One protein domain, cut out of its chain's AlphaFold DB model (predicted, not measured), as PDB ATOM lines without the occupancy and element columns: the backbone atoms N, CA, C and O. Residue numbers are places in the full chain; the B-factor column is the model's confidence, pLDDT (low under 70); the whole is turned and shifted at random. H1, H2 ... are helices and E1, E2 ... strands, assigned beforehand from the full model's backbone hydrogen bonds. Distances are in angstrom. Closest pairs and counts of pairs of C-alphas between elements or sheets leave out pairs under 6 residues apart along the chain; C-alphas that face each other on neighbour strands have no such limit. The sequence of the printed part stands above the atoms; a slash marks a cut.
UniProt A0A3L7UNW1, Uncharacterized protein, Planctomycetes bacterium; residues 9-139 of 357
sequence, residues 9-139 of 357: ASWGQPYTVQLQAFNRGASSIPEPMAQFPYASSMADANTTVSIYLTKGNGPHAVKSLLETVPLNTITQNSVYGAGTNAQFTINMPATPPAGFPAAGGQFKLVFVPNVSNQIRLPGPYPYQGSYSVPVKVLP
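Overview. This is residues 9 to 139 of the 357 residues of an uncharacterized protein of Planctomycetes bacterium (UniProt A0A3L7UNW1). A strongly twisted, curled sheet, E4 E3 E6 E7, makes a loose trough, with the two-strand ribbon E1 E5 over its hollow side. The link holding the small helix H1 makes one end of a rod spanning 58 by 27 by 22 A. The printed part has 131 residues, in order E1 E2 H1 E3 E4 E5 E6 E7, and both sheets are antiparallel. The class is mostly strand, with under half of the residues in named elements; the whole is only just loose, close to compact, with a radius of gyration of the C-alphas of 17.2 A.

Along the chain. E1, residues 14 to 18, begins at C-alpha 14 (15.368, -7.257, 7.032) and runs on into E2, residues 21 to 23, at 45 degrees. H1 is residues 32 to 35. E3, residues 45 to 55, is 30.5 A long; E4, residues 62 to 74, is 30.7 A and bends by 60 degrees at residue 66. E5 is residues 87 to 91. E6, residues 105 to 113, is 25.4 A, and E7, residues 131 to 138, 22.3 A, ending at C-alpha 138 (4.341, -13.104, 9.141).

Arrangement. E3 and E4 form a hairpin, with N 51 and O 67 2.8 A apart. Between the antiparallel neighbours E3 and E6, N 52 and O 110 are within hydrogen-bond range at 2.8 A; in the hairpin E6 and E7, N 107 and O 135 are within hydrogen-bond range at 2.8 A. In E1 and E5, N 17 and O 88 are 2.8 A apart. The closest C-alphas of E4 and E5, Glu 67 and Ile 90, are 6.5 A apart. Residues 9 to 10 pair parallel with residues 137 to 138 of E7. E2 pairs with no named strand, but its residues 21 to 22 pair with 79 to 80. H1 is not on the four-strand sheet; it is too short for an O i to N i+4 pair, and its one O i to N i+3 pair is not within range.

Size, cuts and confidence. The farthest C-alphas, Phe 36 and Ala 103, are 57.9 A apart. The printed part has no cut. The links E4 to E5, E5 to E6 and E6 to E7 are long. Mean pLDDT of the printed part is 74.9; 40 residues are under 70, among them 25 to 43.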
ATOM      1  N   ALA A   9       6.720  -7.434  10.346       80.12
ATOM      2  CA  ALA A   9       7.979  -8.056   9.964       80.12
ATOM      3  C   ALA A   9       7.706  -9.384   9.242       80.12
ATOM      4  O   ALA A   9       6.630  -9.971   9.374       80.12
ATOM      5  N   SER A  10       8.699  -9.883   8.513       85.00
ATOM      6  CA  SER A  10       8.671 -11.213   7.907       85.00
ATOM      7  C   SER A  10       9.839 -12.036   8.419       85.00
ATOM      8  O   SER A  10      10.931 -11.496   8.595       85.00
ATOM      9  N   TRP A  11       9.644 -13.340   8.604       87.62
ATOM     10  CA  TRP A  11      10.774 -14.256   8.770       87.62
ATOM     11  C   TRP A  11      11.745 -14.130   7.590       87.62
ATOM     12  O   TRP A  11      11.320 -13.923   6.455       87.62
ATOM     13  N   GLY A  12      13.046 -14.204   7.869       86.06
ATOM     14  CA  GLY A  12      14.110 -14.141   6.863       86.06
ATOM     15  C   GLY A  12      14.293 -12.811   6.138       86.06
ATOM     16  O   GLY A  12      15.121 -12.749   5.236       86.06
ATOM     17  N   GLN A  13      13.543 -11.766   6.494       83.75
ATOM     18  CA  GLN A  13      13.636 -10.459   5.845       83.75
ATOM     19  C   GLN A  13      14.227  -9.407   6.790       83.75
ATOM     20  O   GLN A  13      14.022  -9.481   8.008       83.75
ATOM     21  N   PRO A  14      14.933  -8.401   6.249       81.44
ATOM     22  CA  PRO A  14      15.368  -7.257   7.032       81.44
ATOM     23  C   PRO A  14      14.164  -6.486   7.575       81.44
ATOM     24  O   PRO A  14      13.110  -6.392   6.940       81.44
ATOM     25  N   TYR A  15      14.334  -5.910   8.758       80.06
ATOM     26  CA  TYR A  15      13.315  -5.133   9.436       80.06
ATOM     27  C   TYR A  15      13.931  -3.894  10.080       80.06
ATOM     28  O   TYR A  15      14.831  -3.992  10.907       80.06
ATOM     29  N   THR A  16      13.458  -2.710   9.706       77.44
ATOM     30  CA  THR A  16      14.041  -1.454  10.186       77.44
ATOM     31  C   THR A  16      13.343  -0.963  11.452       77.44
ATOM     32  O   THR A  16      12.123  -0.784  11.486       77.44
ATOM     33  N   VAL A  17      14.134  -0.699  12.490       74.06
ATOM     34  CA  VAL A  17      13.715  -0.105  13.763       74.06
ATOM     35  C   VAL A  17      14.368   1.253  13.954       74.06
ATOM     36  O   VAL A  17      15.507   1.469  13.551       74.06
ATOM     37  N   GLN A  18      13.663   2.167  14.610       73.56
ATOM     38  CA  GLN A  18      14.242   3.420  15.085       73.56
ATOM     39  C   GLN A  18      14.329   3.387  16.601       73.56
ATOM     40  O   GLN A  18      13.353   3.044  17.274       73.56
ATOM     41  N   LEU A  19      15.487   3.761  17.136       73.44
ATOM     42  CA  LEU A  19      15.709   3.795  18.573       73.44
ATOM     43  C   LEU A  19      16.290   5.142  18.986       73.44
ATOM     44  O   LEU A  19      17.245   5.638  18.395       73.44
ATOM     45  N   GLN A  20      15.719   5.704  20.042       75.56
ATOM     46  CA  GLN A  20      16.300   6.824  20.769       75.56
ATOM     47  C   GLN A  20      16.766   6.319  22.128       75.56
ATOM     48  O   GLN A  20      16.129   5.450  22.726       75.56
ATOM     49  N   ALA A  21      17.873   6.861  22.615       75.81
ATOM     50  CA  ALA A  21      18.400   6.541  23.932       75.81
ATOM     51  C   ALA A  21      18.908   7.819  24.597       75.81
ATOM     52  O   ALA A  21      19.466   8.690  23.936       75.81
ATOM     53  N   PHE A  22      18.703   7.942  25.901       76.25
ATOM     54  CA  PHE A  22      19.118   9.093  26.689       76.25
ATOM     55  C   PHE A  22      20.205   8.682  27.674       76.25
ATOM     56  O   PHE A  22      20.003   7.741  28.448       76.25
ATOM     57  N   ASN A  23      21.333   9.391  27.659       79.44
ATOM     58  CA  ASN A  23      22.366   9.220  28.670       79.44
ATOM     59  C   ASN A  23      22.090  10.152  29.859       79.44
ATOM     60  O   ASN A  23      22.168  11.373  29.748       79.44
ATOM     61  N   ARG A  24      21.773   9.551  31.009       72.81
ATOM     62  CA  ARG A  24      21.516  10.227  32.288       72.81
ATOM     63  C   ARG A  24      22.739  10.359  33.180       72.81
ATOM     64  O   ARG A  24      22.561  10.773  34.324       72.81
ATOM     65  N   GLY A  25      23.919   9.947  32.713       66.50
ATOM     66  CA  GLY A  25      25.157  10.020  33.478       66.50
ATOM     67  C   GLY A  25      25.230  11.337  34.247       66.50
ATOM     68  O   GLY A  25      25.184  12.415  33.664       66.50
ATOM     69  N   ALA A  26      25.250  11.260  35.572       58.25
ATOM     70  CA  ALA A  26      25.479  12.405  36.429       58.25
ATOM     71  C   ALA A  26      26.885  12.230  36.982       58.25
ATOM     72  O   ALA A  26      27.120  11.312  37.765       58.25
ATOM     73  N   SER A  27      27.814  13.086  36.566       53.09
ATOM     74  CA  SER A  27      29.047  13.240  37.322       53.09
ATOM     75  C   SER A  27      28.720  14.103  38.535       53.09
ATOM     76  O   SER A  27      28.400  15.283  38.402       53.09
ATOM     77  N   SER A  28      28.692  13.502  39.724       49.19
ATOM     78  CA  SER A  28      28.450  14.222  40.981       49.19
ATOM     79  C   SER A  28      29.682  14.997  41.468       49.19
ATOM     80  O   SER A  28      29.633  15.619  42.525       49.19
ATOM     81  N   ILE A  29      30.792  14.942  40.727       53.41
ATOM     82  CA  ILE A  29      32.076  15.577  41.030       53.41
ATOM     83  C   ILE A  29      32.548  16.269  39.738       53.41
ATOM     84  O   ILE A  29      32.470  15.642  38.684       53.41
ATOM     85  N   PRO A  30      33.034  17.526  39.767       53.38
ATOM     86  CA  PRO A  30      33.717  18.120  38.619       53.38
ATOM     87  C   PRO A  30      34.873  17.205  38.205       53.38
ATOM     88  O   PRO A  30      35.817  17.036  38.975       53.38
ATOM     89  N   GLU A  31      34.783  16.558  37.041       57.44
ATOM     90  CA  GLU A  31      35.792  15.580  36.631       57.44
ATOM     91  C   GLU A  31      37.125  16.300  36.388       57.44
ATOM     92  O   GLU A  31      37.210  17.097  35.448       57.44
ATOM     93  N   PRO A  32      38.185  16.028  37.177       54.75
ATOM     94  CA  PRO A  32      39.476  16.703  37.015       54.75
ATOM     95  C   PRO A  32      40.072  16.474  35.623       54.75
ATOM     96  O   PRO A  32      40.855  17.277  35.127       54.75
ATOM     97  N   MET A  33      39.685  15.371  34.977       53.94
ATOM     98  CA  MET A  33      40.164  15.001  33.653       53.94
ATOM     99  C   MET A  33      39.428  15.717  32.520       53.94
ATOM    100  O   MET A  33      40.054  15.971  31.501       53.94
ATOM    101  N   ALA A  34      38.170  16.140  32.696       52.56
ATOM    102  CA  ALA A  34      37.429  16.887  31.671       52.56
ATOM    103  C   ALA A  34      37.947  18.331  31.472       52.56
ATOM    104  O   ALA A  34      37.482  19.038  30.580       52.56
ATOM    105  N   GLN A  35      38.909  18.779  32.292       54.84
ATOM    106  CA  GLN A  35      39.572  20.083  32.173       54.84
ATOM    107  C   GLN A  35      40.743  20.092  31.175       54.84
ATOM    108  O   GLN A  35      41.230  21.168  30.823       54.84
ATOM    109  N   PHE A  36      41.190  18.926  30.696       58.62
ATOM    110  CA  PHE A  36      42.243  18.834  29.687       58.62
ATOM    111  C   PHE A  36      41.642  18.750  28.277       58.62
ATOM    112  O   PHE A  36      40.708  17.974  28.054       58.62
ATOM    113  N   PRO A  37      42.187  19.490  27.291       51.41
ATOM    114  CA  PRO A  37      41.835  19.294  25.891       51.41
ATOM    115  C   PRO A  37      41.999  17.815  25.505       51.41
ATOM    116  O   PRO A  37      43.037  17.220  25.790       51.41
ATOM    117  N   TYR A  38      40.984  17.238  24.850       54.78
ATOM    118  CA  TYR A  38      40.938  15.853  24.340       54.78
ATOM    119  C   TYR A  38      40.716  14.717  25.357       54.78
ATOM    120  O   TYR A  38      40.744  13.551  24.960       54.78
ATOM    121  N   ALA A  39      40.441  15.001  26.631       54.59
ATOM    122  CA  ALA A  39      40.051  13.959  27.583       54.59
ATOM    123  C   ALA A  39      38.564  13.573  27.439       54.59
ATOM    124  O   ALA A  39      37.683  14.430  27.402       54.59
ATOM    125  N   SER A  40      38.279  12.269  27.369       56.19
ATOM    126  CA  SER A  40      36.917  11.721  27.343       56.19
ATOM    127  C   SER A  40      36.269  11.770  28.733       56.19
ATOM    128  O   SER A  40      36.883  11.315  29.699       56.19
ATOM    129  N   SER A  41      35.034  12.270  28.829       60.75
ATOM    130  CA  SER A  41      34.244  12.298  30.071       60.75
ATOM    131  C   SER A  41      33.903  10.880  30.547       60.75
ATOM    132  O   SER A  41      33.477  10.050  29.743       60.75
ATOM    133  N   MET A  42      34.023  10.590  31.850       64.62
ATOM    134  CA  MET A  42      33.523   9.328  32.427       64.62
ATOM    135  C   MET A  42      31.990   9.300  32.554       64.62
ATOM    136  O   MET A  42      31.407   8.256  32.858       64.62
ATOM    137  N   ALA A  43      31.327  10.436  32.319       68.06
ATOM    138  CA  ALA A  43      29.876  10.543  32.245       68.06
ATOM    139  C   ALA A  43      29.315  10.247  30.841       68.06
ATOM    140  O   ALA A  43      28.095  10.118  30.685       68.06
ATOM    141  N   ASP A  44      30.182  10.113  29.832       72.69
ATOM    142  CA  ASP A  44      29.808   9.613  28.514       72.69
ATOM    143  C   ASP A  44      29.624   8.094  28.565       72.69
ATOM    144  O   ASP A  44      30.389   7.362  29.192       72.69
ATOM    145  N   ALA A  45      28.592   7.600  27.888       73.62
ATOM    146  CA  ALA A  45      28.238   6.191  27.922       73.62
ATOM    147  C   ALA A  45      28.518   5.545  26.565       73.62
ATOM    148  O   ALA A  45      27.878   5.881  25.572       73.62
ATOM    149  N   ASN A  46      29.438   4.580  26.529       80.25
ATOM    150  CA  ASN A  46      29.566   3.654  25.406       80.25
ATOM    151  C   ASN A  46      28.693   2.424  25.686       80.25
ATOM    152  O   ASN A  46      28.895   1.730  26.684       80.25
ATOM    153  N   THR A  47      27.681   2.183  24.853       82.00
ATOM    154  CA  THR A  47      26.676   1.153  25.131       82.00
ATOM    155  C   THR A  47      26.271   0.359  23.897       82.00
ATOM    156  O   THR A  47      26.389   0.801  22.752       82.00
ATOM    157  N   THR A  48      25.712  -0.815  24.161       87.06
ATOM    158  CA  THR A  48      25.004  -1.633  23.185       87.06
ATOM    159  C   THR A  48      23.565  -1.838  23.641       87.06
ATOM    160  O   THR A  48      23.260  -1.815  24.838       87.06
ATOM    161  N   VAL A  49      22.669  -2.051  22.684       85.75
ATOM    162  CA  VAL A  49      21.286  -2.456  22.939       85.75
ATOM    163  C   VAL A  49      21.065  -3.829  22.338       85.75
ATOM    164  O   VAL A  49      21.181  -4.018  21.129       85.75
ATOM    165  N   SER A  50      20.721  -4.785  23.192       89.94
ATOM    166  CA  SER A  50      20.281  -6.107  22.764       89.94
ATOM    167  C   SER A  50      18.787  -6.078  22.462       89.94
ATOM    168  O   SER A  50      17.978  -5.594  23.262       89.94
ATOM    169  N   ILE A  51      18.427  -6.588  21.290       89.31
ATOM    170  CA  ILE A  51      17.069  -6.601  20.759       89.31
ATOM    171  C   ILE A  51      16.574  -8.042  20.785       89.31
ATOM    172  O   ILE A  51      17.117  -8.913  20.108       89.31
ATOM    173  N   TYR A  52      15.529  -8.294  21.564       91.12
ATOM    174  CA  TYR A  52      14.921  -9.611  21.711       91.12
ATOM    175  C   TYR A  52      13.545  -9.652  21.060       91.12
ATOM    176  O   TYR A  52      12.732  -8.759  21.283       91.12
ATOM    177  N   LEU A  53      13.232 -10.731  20.351       92.06
ATOM    178  CA  LEU A  53      11.859 -11.094  20.023       92.06
ATOM    179  C   LEU A  53      11.271 -11.900  21.177       92.06
ATOM    180  O   LEU A  53      11.907 -12.834  21.668       92.06
ATOM    181  N   THR A  54      10.058 -11.566  21.608       90.94
ATOM    182  CA  THR A  54       9.415 -12.249  22.735       90.94
ATOM    183  C   THR A  54       8.005 -12.709  22.406       90.94
ATOM    184  O   THR A  54       7.240 -12.000  21.740       90.94
ATOM    185  N   LYS A  55       7.662 -13.893  22.916       86.44
ATOM    186  CA  LYS A  55       6.317 -14.464  22.883       86.44
ATOM    187  C   LYS A  55       5.748 -14.495  24.303       86.44
ATOM    188  O   LYS A  55       6.248 -15.227  25.157       86.44
ATOM    189  N   GLY A  56       4.683 -13.725  24.534       77.31
ATOM    190  CA  GLY A  56       3.994 -13.622  25.825       77.31
ATOM    191  C   GLY A  56       4.401 -12.403  26.663       77.31
ATOM    192  O   GLY A  56       5.241 -11.601  26.267       77.31
ATOM    193  N   ASN A  57       3.769 -12.259  27.832       68.25
ATOM    194  CA  ASN A  57       4.038 -11.195  28.799       68.25
ATOM    195  C   ASN A  57       4.507 -11.829  30.112       68.25
ATOM    196  O   ASN A  57       3.773 -12.628  30.686       68.25
ATOM    197  N   GLY A  58       5.698 -11.474  30.595       68.12
ATOM    198  CA  GLY A  58       6.168 -11.885  31.920       68.12
ATOM    199  C   GLY A  58       7.596 -12.438  31.953       68.12
ATOM    200  O   GLY A  58       8.267 -12.512  30.921       68.12
ATOM    201  N   PRO A  59       8.073 -12.825  33.148       67.06
ATOM    202  CA  PRO A  59       9.445 -13.287  33.363       67.06
ATOM    203  C   PRO A  59       9.749 -14.622  32.670       67.06
ATOM    204  O   PRO A  59      10.894 -14.866  32.305       67.06
ATOM    205  N   HIS A  60       8.725 -15.445  32.422       76.94
ATOM    206  CA  HIS A  60       8.833 -16.733  31.727       76.94
ATOM    207  C   HIS A  60       8.523 -16.645  30.224       76.94
ATOM    208  O   HIS A  60       8.331 -17.670  29.573       76.94
ATOM    209  N   ALA A  61       8.425 -15.433  29.664       83.94
ATOM    210  CA  ALA A  61       8.235 -15.270  28.229       83.94
ATOM    211  C   ALA A  61       9.427 -15.870  27.471       83.94
ATOM    212  O   ALA A  61      10.583 -15.641  27.835       83.94
ATOM    213  N   VAL A  62       9.145 -16.601  26.392       87.56
ATOM    214  CA  VAL A  62      10.191 -17.095  25.491       87.56
ATOM    215  C   VAL A  62      10.821 -15.883  24.816       87.56
ATOM    216  O   VAL A  62      10.111 -15.088  24.192       87.56
ATOM    217  N   LYS A  63      12.141 -15.731  24.957       90.25
ATOM    218  CA  LYS A  63      12.925 -14.646  24.363       90.25
ATOM    219  C   LYS A  63      13.948 -15.235  23.404       90.25
ATOM    220  O   LYS A  63      14.673 -16.153  23.772       90.25
ATOM    221  N   SER A  64      14.035 -14.667  22.211       92.56
ATOM    222  CA  SER A  64      15.114 -14.934  21.264       92.56
ATOM    223  C   SER A  64      15.881 -13.645  21.046       92.56
ATOM    224  O   SER A  64      15.273 -12.637  20.691       92.56
ATOM    225  N   LEU A  65      17.196 -13.661  21.253       93.00
ATOM    226  CA  LEU A  65      18.045 -12.557  20.817       93.00
ATOM    227  C   LEU A  65      17.994 -12.507  19.286       93.00
ATOM    228  O   LEU A  65      18.174 -13.537  18.639       93.00
ATOM    229  N   LEU A  66      17.693 -11.337  18.731       91.31
ATOM    230  CA  LEU A  66      17.774 -11.093  17.293       91.31
ATOM    231  C   LEU A  66      19.135 -10.500  16.957       91.31
ATOM    232  O   LEU A  66      19.858 -11.032  16.125       91.31
ATOM    233  N   GLU A  67      19.490  -9.417  17.646       90.44
ATOM    234  CA  GLU A  67      20.692  -8.652  17.345       90.44
ATOM    235  C   GLU A  67      21.148  -7.841  18.560       90.44
ATOM    236  O   GLU A  67      20.354  -7.526  19.451       90.44
ATOM    237  N   THR A  68      22.433  -7.491  18.592       90.75
ATOM    238  CA  THR A  68      22.983  -6.507  19.528       90.75
ATOM    239  C   THR A  68      23.568  -5.360  18.724       90.75
ATOM    240  O   THR A  68      24.504  -5.549  17.955       90.75
ATOM    241  N   VAL A  69      23.012  -4.170  18.922       86.94
ATOM    242  CA  VAL A  69      23.336  -2.978  18.144       86.94
ATOM    243  C   VAL A  69      24.206  -2.039  18.984       86.94
ATOM    244  O   VAL A  69      23.810  -1.699  20.104       86.94
ATOM    245  N   PRO A  70      25.373  -1.591  18.490       86.62
ATOM    246  CA  PRO A  70      26.145  -0.553  19.160       86.62
ATOM    247  C   PRO A  70      25.460   0.810  18.999       86.62
ATOM    248  O   PRO A  70      25.110   1.208  17.890       86.62
ATOM    249  N   LEU A  71      25.296   1.549  20.101       77.31
ATOM    250  CA  LEU A  71      24.845   2.949  20.057       77.31
ATOM    251  C   LEU A  71      26.016   3.942  20.025       77.31
ATOM    252  O   LEU A  71      25.793   5.149  19.997       77.31
ATOM    253  N   ASN A  72      27.254   3.440  19.996       79.38
ATOM    254  CA  ASN A  72      28.480   4.224  20.144       79.38
ATOM    255  C   ASN A  72      28.450   5.083  21.427       79.38
ATOM    256  O   ASN A  72      27.673   4.829  22.351       79.38
ATOM    257  N   THR A  73      29.339   6.071  21.512       80.12
ATOM    258  CA  THR A  73      29.407   6.985  22.655       80.12
ATOM    259  C   THR A  73      28.239   7.969  22.629       80.12
ATOM    260  O   THR A  73      28.099   8.758  21.695       80.12
ATOM    261  N   ILE A  74      27.422   7.945  23.679       77.62
ATOM    262  CA  ILE A  74      26.359   8.916  23.936       77.62
ATOM    263  C   ILE A  74      26.883   9.904  24.974       77.62
ATOM    264  O   ILE A  74      27.164   9.511  26.109       77.62
ATOM    265  N   THR A  75      27.004  11.179  24.605       79.62
ATOM    266  CA  THR A  75      27.539  12.194  25.520       79.62
ATOM    267  C   THR A  75      26.605  12.438  26.702       79.62
ATOM    268  O   THR A  75      25.393  12.209  26.614       79.62
ATOM    269  N   GLN A  76      27.156  12.879  27.828       78.12
ATOM    270  CA  GLN A  76      26.388  13.175  29.038       78.12
ATOM    271  C   GLN A  76      25.175  14.091  28.774       78.12
ATOM    272  O   GLN A  76      25.284  15.090  28.064       78.12
ATOM    273  N   ASN A  77      24.018  13.779  29.380       71.94
ATOM    274  CA  ASN A  77      22.763  14.541  29.255       71.94
ATOM    275  C   ASN A  77      22.295  14.761  27.807       71.94
ATOM    276  O   ASN A  77      21.480  15.646  27.540       71.94
ATOM    277  N   SER A  78      22.782  13.946  26.872       73.62
ATOM    278  CA  SER A  78      22.388  14.002  25.474       73.62
ATOM    279  C   SER A  78      21.463  12.848  25.103       73.62
ATOM    280  O   SER A  78      21.363  11.817  25.782       73.62
ATOM    281  N   VAL A  79      20.763  13.048  23.991       72.75
ATOM    282  CA  VAL A  79      19.909  12.045  23.371       72.75
ATOM    283  C   VAL A  79      20.619  11.528  22.128       72.75
ATOM    284  O   VAL A  79      20.835  12.261  21.162       72.75
ATOM    285  N   TYR A  80      20.922  10.239  22.126       68.94
ATOM    286  CA  TYR A  80      21.304   9.531  20.920       68.94
ATOM    287  C   TYR A  80      20.124   9.486  19.941       68.94
ATOM    288  O   TYR A  80      19.005   9.115  20.310       68.94
ATOM    289  N   GLY A  81      20.380   9.873  18.690       63.28
ATOM    290  CA  GLY A  81      19.363   9.957  17.641       63.28
ATOM    291  C   GLY A  81      18.544  11.256  17.640       63.28
ATOM    292  O   GLY A  81      17.550  11.331  16.912       63.28
ATOM    293  N   ALA A  82      18.936  12.281  18.410       50.72
ATOM    294  CA  ALA A  82      18.369  13.624  18.284       50.72
ATOM    295  C   ALA A  82      18.768  14.245  16.934       50.72
ATOM    296  O   ALA A  82      19.913  14.632  16.728       50.72
ATOM    297  N   GLY A  83      17.819  14.310  15.997       48.34
ATOM    298  CA  GLY A  83      17.982  14.967  14.693       48.34
ATOM    299  C   GLY A  83      18.236  14.038  13.500       48.34
ATOM    300  O   GLY A  83      17.886  14.412  12.386       48.34
ATOM    301  N   THR A  84      18.754  12.820  13.702       47.06
ATOM    302  CA  THR A  84      19.102  11.897  12.596       47.06
ATOM    303  C   THR A  84      18.311  10.592  12.541       47.06
ATOM    304  O   THR A  84      18.552   9.819  11.623       47.06
ATOM    305  N   ASN A  85      17.335  10.351  13.432       55.16
ATOM    306  CA  ASN A  85      16.566   9.096  13.483       55.16
ATOM    307  C   ASN A  85      17.499   7.880  13.382       55.16
ATOM    308  O   ASN A  85      17.582   7.286  12.313       55.16
ATOM    309  N   ALA A  86      18.223   7.516  14.444       61.81
ATOM    310  CA  ALA A  86      19.107   6.351  14.396       61.81
ATOM    311  C   ALA A  86      18.300   5.090  14.033       61.81
ATOM    312  O   ALA A  86      17.555   4.542  14.855       61.81
ATOM    313  N   GLN A  87      18.385   4.712  12.755       72.00
ATOM    314  CA  GLN A  87      17.702   3.567  12.180       72.00
ATOM    315  C   GLN A  87      18.667   2.396  12.183       72.00
ATOM    316  O   GLN A  87      19.822   2.529  11.786       72.00
ATOM    317  N   PHE A  88      18.162   1.242  12.582       71.38
ATOM    318  CA  PHE A  88      18.894  -0.006  12.535       71.38
ATOM    319  C   PHE A  88      18.062  -1.002  11.760       71.38
ATOM    320  O   PHE A  88      16.854  -1.108  11.970       71.38
ATOM    321  N   THR A  89      18.704  -1.729  10.863       78.94
ATOM    322  CA  THR A  89      18.074  -2.863  10.206       78.94
ATOM    323  C   THR A  89      18.430  -4.097  11.006       78.94
ATOM    324  O   THR A  89      19.601  -4.447  11.069       78.94
ATOM    325  N   ILE A  90      17.427  -4.726  11.612       83.81
ATOM    326  CA  ILE A  90      17.575  -6.040  12.225       83.81
ATOM    327  C   ILE A  90      17.216  -7.121  11.219       83.81
ATOM    328  O   ILE A  90      16.212  -7.023  10.511       83.81
ATOM    329  N   ASN A  91      18.025  -8.171  11.163       87.06
ATOM    330  CA  ASN A  91      17.726  -9.314  10.310       87.06
ATOM    331  C   ASN A  91      16.822 -10.291  11.058       87.06
ATOM    332  O   ASN A  91      17.223 -10.896  12.053       87.06
ATOM    333  N   MET A  92      15.589 -10.463  10.576       89.25
ATOM    334  CA  MET A  92      14.729 -11.512  11.110       89.25
ATOM    335  C   MET A  92      15.291 -12.876  10.695       89.25
ATOM    336  O   MET A  92      15.683 -13.053   9.540       89.25
ATOM    337  N   PRO A  93      15.314 -13.872  11.595       90.25
ATOM    338  CA  PRO A  93      15.866 -15.177  11.271       90.25
ATOM    339  C   PRO A  93      15.027 -15.847  10.175       90.25
ATOM    340  O   PRO A  93      13.796 -15.764  10.187       90.25
ATOM    341  N   ALA A  94      15.696 -16.499   9.218       87.31
ATOM    342  CA  ALA A  94      15.040 -17.220   8.122       87.31
ATOM    343  C   ALA A  94      14.161 -18.367   8.634       87.31
ATOM    344  O   ALA A  94      13.058 -18.582   8.136       87.31
ATOM    345  N   THR A  95      14.627 -19.039   9.685       89.38
ATOM    346  CA  THR A  95      13.875 -20.068  10.397       89.38
ATOM    347  C   THR A  95      13.399 -19.503  11.736       89.38
ATOM    348  O   THR A  95      14.224 -18.982  12.491       89.38
ATOM    349  N   PRO A  96      12.100 -19.610  12.070       90.62
ATOM    350  CA  PRO A  96      11.583 -19.177  13.363       90.62
ATOM    351  C   PRO A  96      12.365 -19.822  14.518       90.62
ATOM    352  O   PRO A  96      12.587 -21.037  14.496       90.62
ATOM    353  N   PRO A  97      12.759 -19.054  15.548       91.69
ATOM    354  CA  PRO A  97      13.401 -19.620  16.727       91.69
ATOM    355  C   PRO A  97      12.474 -20.599  17.459       91.69
ATOM    356  O   PRO A  97      11.247 -20.542  17.332       91.69
ATOM    357  N   ALA A  98      13.047 -21.474  18.286       89.19
ATOM    358  CA  ALA A  98      12.270 -22.427  19.074       89.19
ATOM    359  C   ALA A  98      11.170 -21.723  19.896       89.19
ATOM    360  O   ALA A  98      11.405 -20.715  20.562       89.19
ATOM    361  N   GLY A  99       9.943 -22.252  19.835       87.38
ATOM    362  CA  GLY A  99       8.767 -21.677  20.500       87.38
ATOM    363  C   GLY A  99       8.016 -20.608  19.692       87.38
ATOM    364  O   GLY A  99       6.894 -20.246  20.077       87.38
ATOM    365  N   PHE A 100       8.560 -20.152  18.558       90.38
ATOM    366  CA  PHE A 100       7.898 -19.227  17.638       90.38
ATOM    367  C   PHE A 100       7.251 -19.986  16.464       90.38
ATOM    368  O   PHE A 100       7.899 -20.817  15.835       90.38
ATOM    369  N   PRO A 101       5.964 -19.741  16.157       87.38
ATOM    370  CA  PRO A 101       5.286 -20.378  15.029       87.38
ATOM    371  C   PRO A 101       5.814 -19.893  13.667       87.38
ATOM    372  O   PRO A 101       5.968 -18.691  13.442       87.38
ATOM    373  N   ALA A 102       5.987 -20.825  12.722       85.94
ATOM    374  CA  ALA A 102       6.356 -20.519  11.334       85.94
ATOM    375  C   ALA A 102       5.298 -19.702  10.588       85.94
ATOM    376  O   ALA A 102       5.642 -18.823   9.803       85.94
ATOM    377  N   ALA A 103       4.022 -19.907  10.926       81.38
ATOM    378  CA  ALA A 103       2.910 -19.087  10.452       81.38
ATOM    379  C   ALA A 103       2.984 -17.616  10.922       81.38
ATOM    380  O   ALA A 103       2.175 -16.794  10.502       81.38
ATOM    381  N   GLY A 104       3.933 -17.273  11.799       84.56
ATOM    382  CA  GLY A 104       4.030 -15.951  12.395       84.56
ATOM    383  C   GLY A 104       3.004 -15.730  13.510       84.56
ATOM    384  O   GLY A 104       2.365 -16.658  14.007       84.56
ATOM    385  N   GLY A 105       2.888 -14.488  13.966       80.19
ATOM    386  CA  GLY A 105       2.028 -14.113  15.079       80.19
ATOM    387  C   GLY A 105       2.285 -12.697  15.577       80.19
ATOM    388  O   GLY A 105       3.111 -11.959  15.038       80.19
ATOM    389  N   GLN A 106       1.558 -12.308  16.622       83.06
ATOM    390  CA  GLN A 106       1.844 -11.079  17.356       83.06
ATOM    391  C   GLN A 106       2.906 -11.351  18.423       83.06
ATOM    392  O   GLN A 106       2.741 -12.222  19.278       83.06
ATOM    393  N   PHE A 107       3.983 -10.579  18.375       85.25
ATOM    394  CA  PHE A 107       5.127 -10.654  19.273       85.25
ATOM    395  C   PHE A 107       5.480  -9.262  19.794       85.25
ATOM    396  O   PHE A 107       4.841  -8.259  19.463       85.25
ATOM    397  N   LYS A 108       6.518  -9.200  20.626       84.88
ATOM    398  CA  LYS A 108       7.116  -7.938  21.058       84.88
ATOM    399  C   LYS A 108       8.602  -7.931  20.768       84.88
ATOM    400  O   LYS A 108       9.268  -8.925  21.051       84.88
ATOM    401  N   LEU A 109       9.108  -6.806  20.282       85.75
ATOM    402  CA  LEU A 109      10.532  -6.506  20.334       85.75
ATOM    403  C   LEU A 109      10.828  -5.851  21.675       85.75
ATOM    404  O   LEU A 109      10.149  -4.900  22.057       85.75
ATOM    405  N   VAL A 110      11.807  -6.380  22.397       86.50
ATOM    406  CA  VAL A 110      12.270  -5.861  23.681       86.50
ATOM    407  C   VAL A 110      13.700  -5.380  23.515       86.50
ATOM    408  O   VAL A 110      14.583  -6.150  23.155       86.50
ATOM    409  N   PHE A 111      13.909  -4.106  23.807       85.69
ATOM    410  CA  PHE A 111      15.191  -3.427  23.756       85.69
ATOM    411  C   PHE A 111      15.763  -3.371  25.169       85.69
ATOM    412  O   PHE A 111      15.115  -2.854  26.085       85.69
ATOM    413  N   VAL A 112      16.964  -3.914  25.352       86.44
ATOM    414  CA  VAL A 112      17.657  -3.970  26.641       86.44
ATOM    415  C   VAL A 112      19.033  -3.319  26.481       86.44
ATOM    416  O   VAL A 112      19.881  -3.882  25.791       86.44
ATOM    417  N   PRO A 113      19.275  -2.139  27.076       84.00
ATOM    418  CA  PRO A 113      20.601  -1.541  27.085       84.00
ATOM    419  C   PRO A 113      21.527  -2.323  28.018       84.00
ATOM    420  O   PRO A 113      21.123  -2.741  29.105       84.00
ATOM    421  N   ASN A 114      22.780  -2.487  27.603       81.56
ATOM    422  CA  ASN A 114      23.794  -3.226  28.357       81.56
ATOM    423  C   ASN A 114      24.235  -2.484  29.639       81.56
ATOM    424  O   ASN A 114      24.579  -3.106  30.638       81.56
ATOM    425  N   VAL A 115      24.142  -1.146  29.661       70.06
ATOM    426  CA  VAL A 115      24.387  -0.322  30.864       70.06
ATOM    427  C   VAL A 115      23.092   0.326  31.366       70.06
ATOM    428  O   VAL A 115      22.793   1.491  31.104       70.06
ATOM    429  N   SER A 116      22.302  -0.452  32.107       61.38
ATOM    430  CA  SER A 116      20.935  -0.106  32.536       61.38
ATOM    431  C   SER A 116      20.816   1.123  33.453       61.38
ATOM    432  O   SER A 116      19.740   1.717  33.534       61.38
ATOM    433  N   ASN A 117      21.897   1.525  34.128       62.28
ATOM    434  CA  ASN A 117      21.860   2.602  35.126       62.28
ATOM    435  C   ASN A 117      22.193   3.993  34.563       62.28
ATOM    436  O   ASN A 117      21.796   4.994  35.156       62.28
ATOM    437  N   GLN A 118      22.878   4.067  33.420       69.25
ATOM    438  CA  GLN A 118      23.236   5.333  32.764       69.25
ATOM    439  C   GLN A 118      22.366   5.601  31.535       69.25
ATOM    440  O   GLN A 118      21.998   6.745  31.275       69.25
ATOM    441  N   ILE A 119      21.982   4.546  30.810       73.50
ATOM    442  CA  ILE A 119      21.218   4.658  29.571       73.50
ATOM    443  C   ILE A 119      19.746   4.378  29.812       73.50
ATOM    444  O   ILE A 119      19.367   3.399  30.455       73.50
ATOM    445  N   ARG A 120      18.902   5.235  29.243       73.69
ATOM    446  CA  ARG A 120      17.453   5.084  29.278       73.69
ATOM    447  C   ARG A 120      16.849   5.076  27.898       73.69
ATOM    448  O   ARG A 120      17.193   5.895  27.053       73.69
ATOM    449  N   LEU A 121      15.892   4.180  27.717       71.56
ATOM    450  CA  LEU A 121      15.066   4.128  26.524       71.56
ATOM    451  C   LEU A 121      13.771   4.929  26.748       71.56
ATOM    452  O   LEU A 121      13.327   5.065  27.893       71.56
ATOM    453  N   PRO A 122      13.166   5.492  25.689       64.62
ATOM    454  CA  PRO A 122      11.943   6.276  25.793       64.62
ATOM    455  C   PRO A 122      10.807   5.406  26.335       64.62
ATOM    456  O   PRO A 122      10.402   4.436  25.707       64.62
ATOM    457  N   GLY A 123      10.269   5.763  27.499       58.00
ATOM    458  CA  GLY A 123       9.150   5.060  28.121       58.00
ATOM    459  C   GLY A 123       8.395   5.959  29.103       58.00
ATOM    460  O   GLY A 123       8.971   6.917  29.618       58.00
ATOM    461  N   PRO A 124       7.106   5.674  29.376       48.31
ATOM    462  CA  PRO A 124       6.288   6.488  30.279       48.31
ATOM    463  C   PRO A 124       6.725   6.380  31.748       48.31
ATOM    464  O   PRO A 124       6.337   7.211  32.562       48.31
ATOM    465  N   TYR A 125       7.537   5.372  32.094       51.97
ATOM    466  CA  TYR A 125       7.966   5.120  33.466       51.97
ATOM    467  C   TYR A 125       9.449   5.450  33.670       51.97
ATOM    468  O   TYR A 125      10.310   4.863  33.011       51.97
ATOM    469  N   PRO A 126       9.786   6.304  34.650       47.47
ATOM    470  CA  PRO A 126      11.147   6.765  34.899       47.47
ATOM    471  C   PRO A 126      12.021   5.734  35.639       47.47
ATOM    472  O   PRO A 126      12.980   6.125  36.300       47.47
ATOM    473  N   TYR A 127      11.754   4.431  35.540       51.72
ATOM    474  CA  TYR A 127      12.540   3.397  36.237       51.72
ATOM    475  C   TYR A 127      12.842   2.154  35.395       51.72
ATOM    476  O   TYR A 127      13.513   1.249  35.877       51.72
ATOM    477  N   GLN A 128      12.380   2.089  34.146       58.00
ATOM    478  CA  GLN A 128      12.590   0.910  33.308       58.00
ATOM    479  C   GLN A 128      13.763   1.153  32.358       58.00
ATOM    480  O   GLN A 128      13.715   2.044  31.515       58.00
ATOM    481  N   GLY A 129      14.834   0.372  32.523       67.44
ATOM    482  CA  GLY A 129      15.964   0.365  31.590       67.44
ATOM    483  C   GLY A 129      15.599  -0.249  30.235       67.44
ATOM    484  O   GLY A 129      16.200   0.099  29.229       67.44
ATOM    485  N   SER A 130      14.589  -1.124  30.182       76.62
ATOM    486  CA  SER A 130      14.144  -1.798  28.956       76.62
ATOM    487  C   SER A 130      12.858  -1.199  28.390       76.62
ATOM    488  O   SER A 130      12.003  -0.728  29.138       76.62
ATOM    489  N   TYR A 131      12.690  -1.283  27.071       79.38
ATOM    490  CA  TYR A 131      11.483  -0.845  26.366       79.38
ATOM    491  C   TYR A 131      10.956  -1.957  25.460       79.38
ATOM    492  O   TYR A 131      11.737  -2.766  24.965       79.38
ATOM    493  N   SER A 132       9.641  -2.019  25.238       78.12
ATOM    494  CA  SER A 132       9.043  -3.037  24.372       78.12
ATOM    495  C   SER A 132       8.030  -2.454  23.401       78.12
ATOM    496  O   SER A 132       7.176  -1.671  23.818       78.12
ATOM    497  N   VAL A 133       8.056  -2.911  22.151       77.31
ATOM    498  CA  VAL A 133       7.099  -2.528  21.103       77.31
ATOM    499  C   VAL A 133       6.428  -3.765  20.509       77.31
ATOM    500  O   VAL A 133       7.091  -4.792  20.344       77.31
ATOM    501  N   PRO A 134       5.124  -3.715  20.197       78.62
ATOM    502  CA  PRO A 134       4.463  -4.807  19.497       78.62
ATOM    503  C   PRO A 134       4.956  -4.903  18.046       78.62
ATOM    504  O   PRO A 134       5.163  -3.887  17.385       78.62
ATOM    505  N   VAL A 135       5.091  -6.130  17.547       78.75
ATOM    506  CA  VAL A 135       5.381  -6.436  16.141       78.75
ATOM    507  C   VAL A 135       4.557  -7.646  15.704       78.75
ATOM    508  O   VAL A 135       4.454  -8.638  16.422       78.75
ATOM    509  N   LYS A 136       3.951  -7.585  14.525       81.69
ATOM    510  CA  LYS A 136       3.327  -8.724  13.855       81.69
ATOM    511  C   LYS A 136       4.373  -9.342  12.939       81.69
ATOM    512  O   LYS A 136       4.821  -8.691  12.007       81.69
ATOM    513  N   VAL A 137       4.773 -10.579  13.185       83.75
ATOM    514  CA  VAL A 137       5.648 -11.311  12.261       83.75
ATOM    515  C   VAL A 137       4.774 -12.217  11.408       83.75
ATOM    516  O   VAL A 137       3.850 -12.841  11.925       83.75
ATOM    517  N   LEU A 138       5.042 -12.272  10.112       83.75
ATOM    518  CA  LEU A 138       4.341 -13.104   9.141       83.75
ATOM    519  C   LEU A 138       5.328 -14.055   8.442       83.75
ATOM    520  O   LEU A 138       6.543 -13.838   8.505       83.75
ATOM    521  N   PRO A 139       4.834 -15.106   7.768       84.62
ATOM    522  CA  PRO A 139       5.646 -15.882   6.839       84.62
ATOM    523  C   PRO A 139       6.149 -14.985   5.703       84.62
ATOM    524  O   PRO A 139       5.464 -14.036   5.321       84.62
TER     525      PRO A 139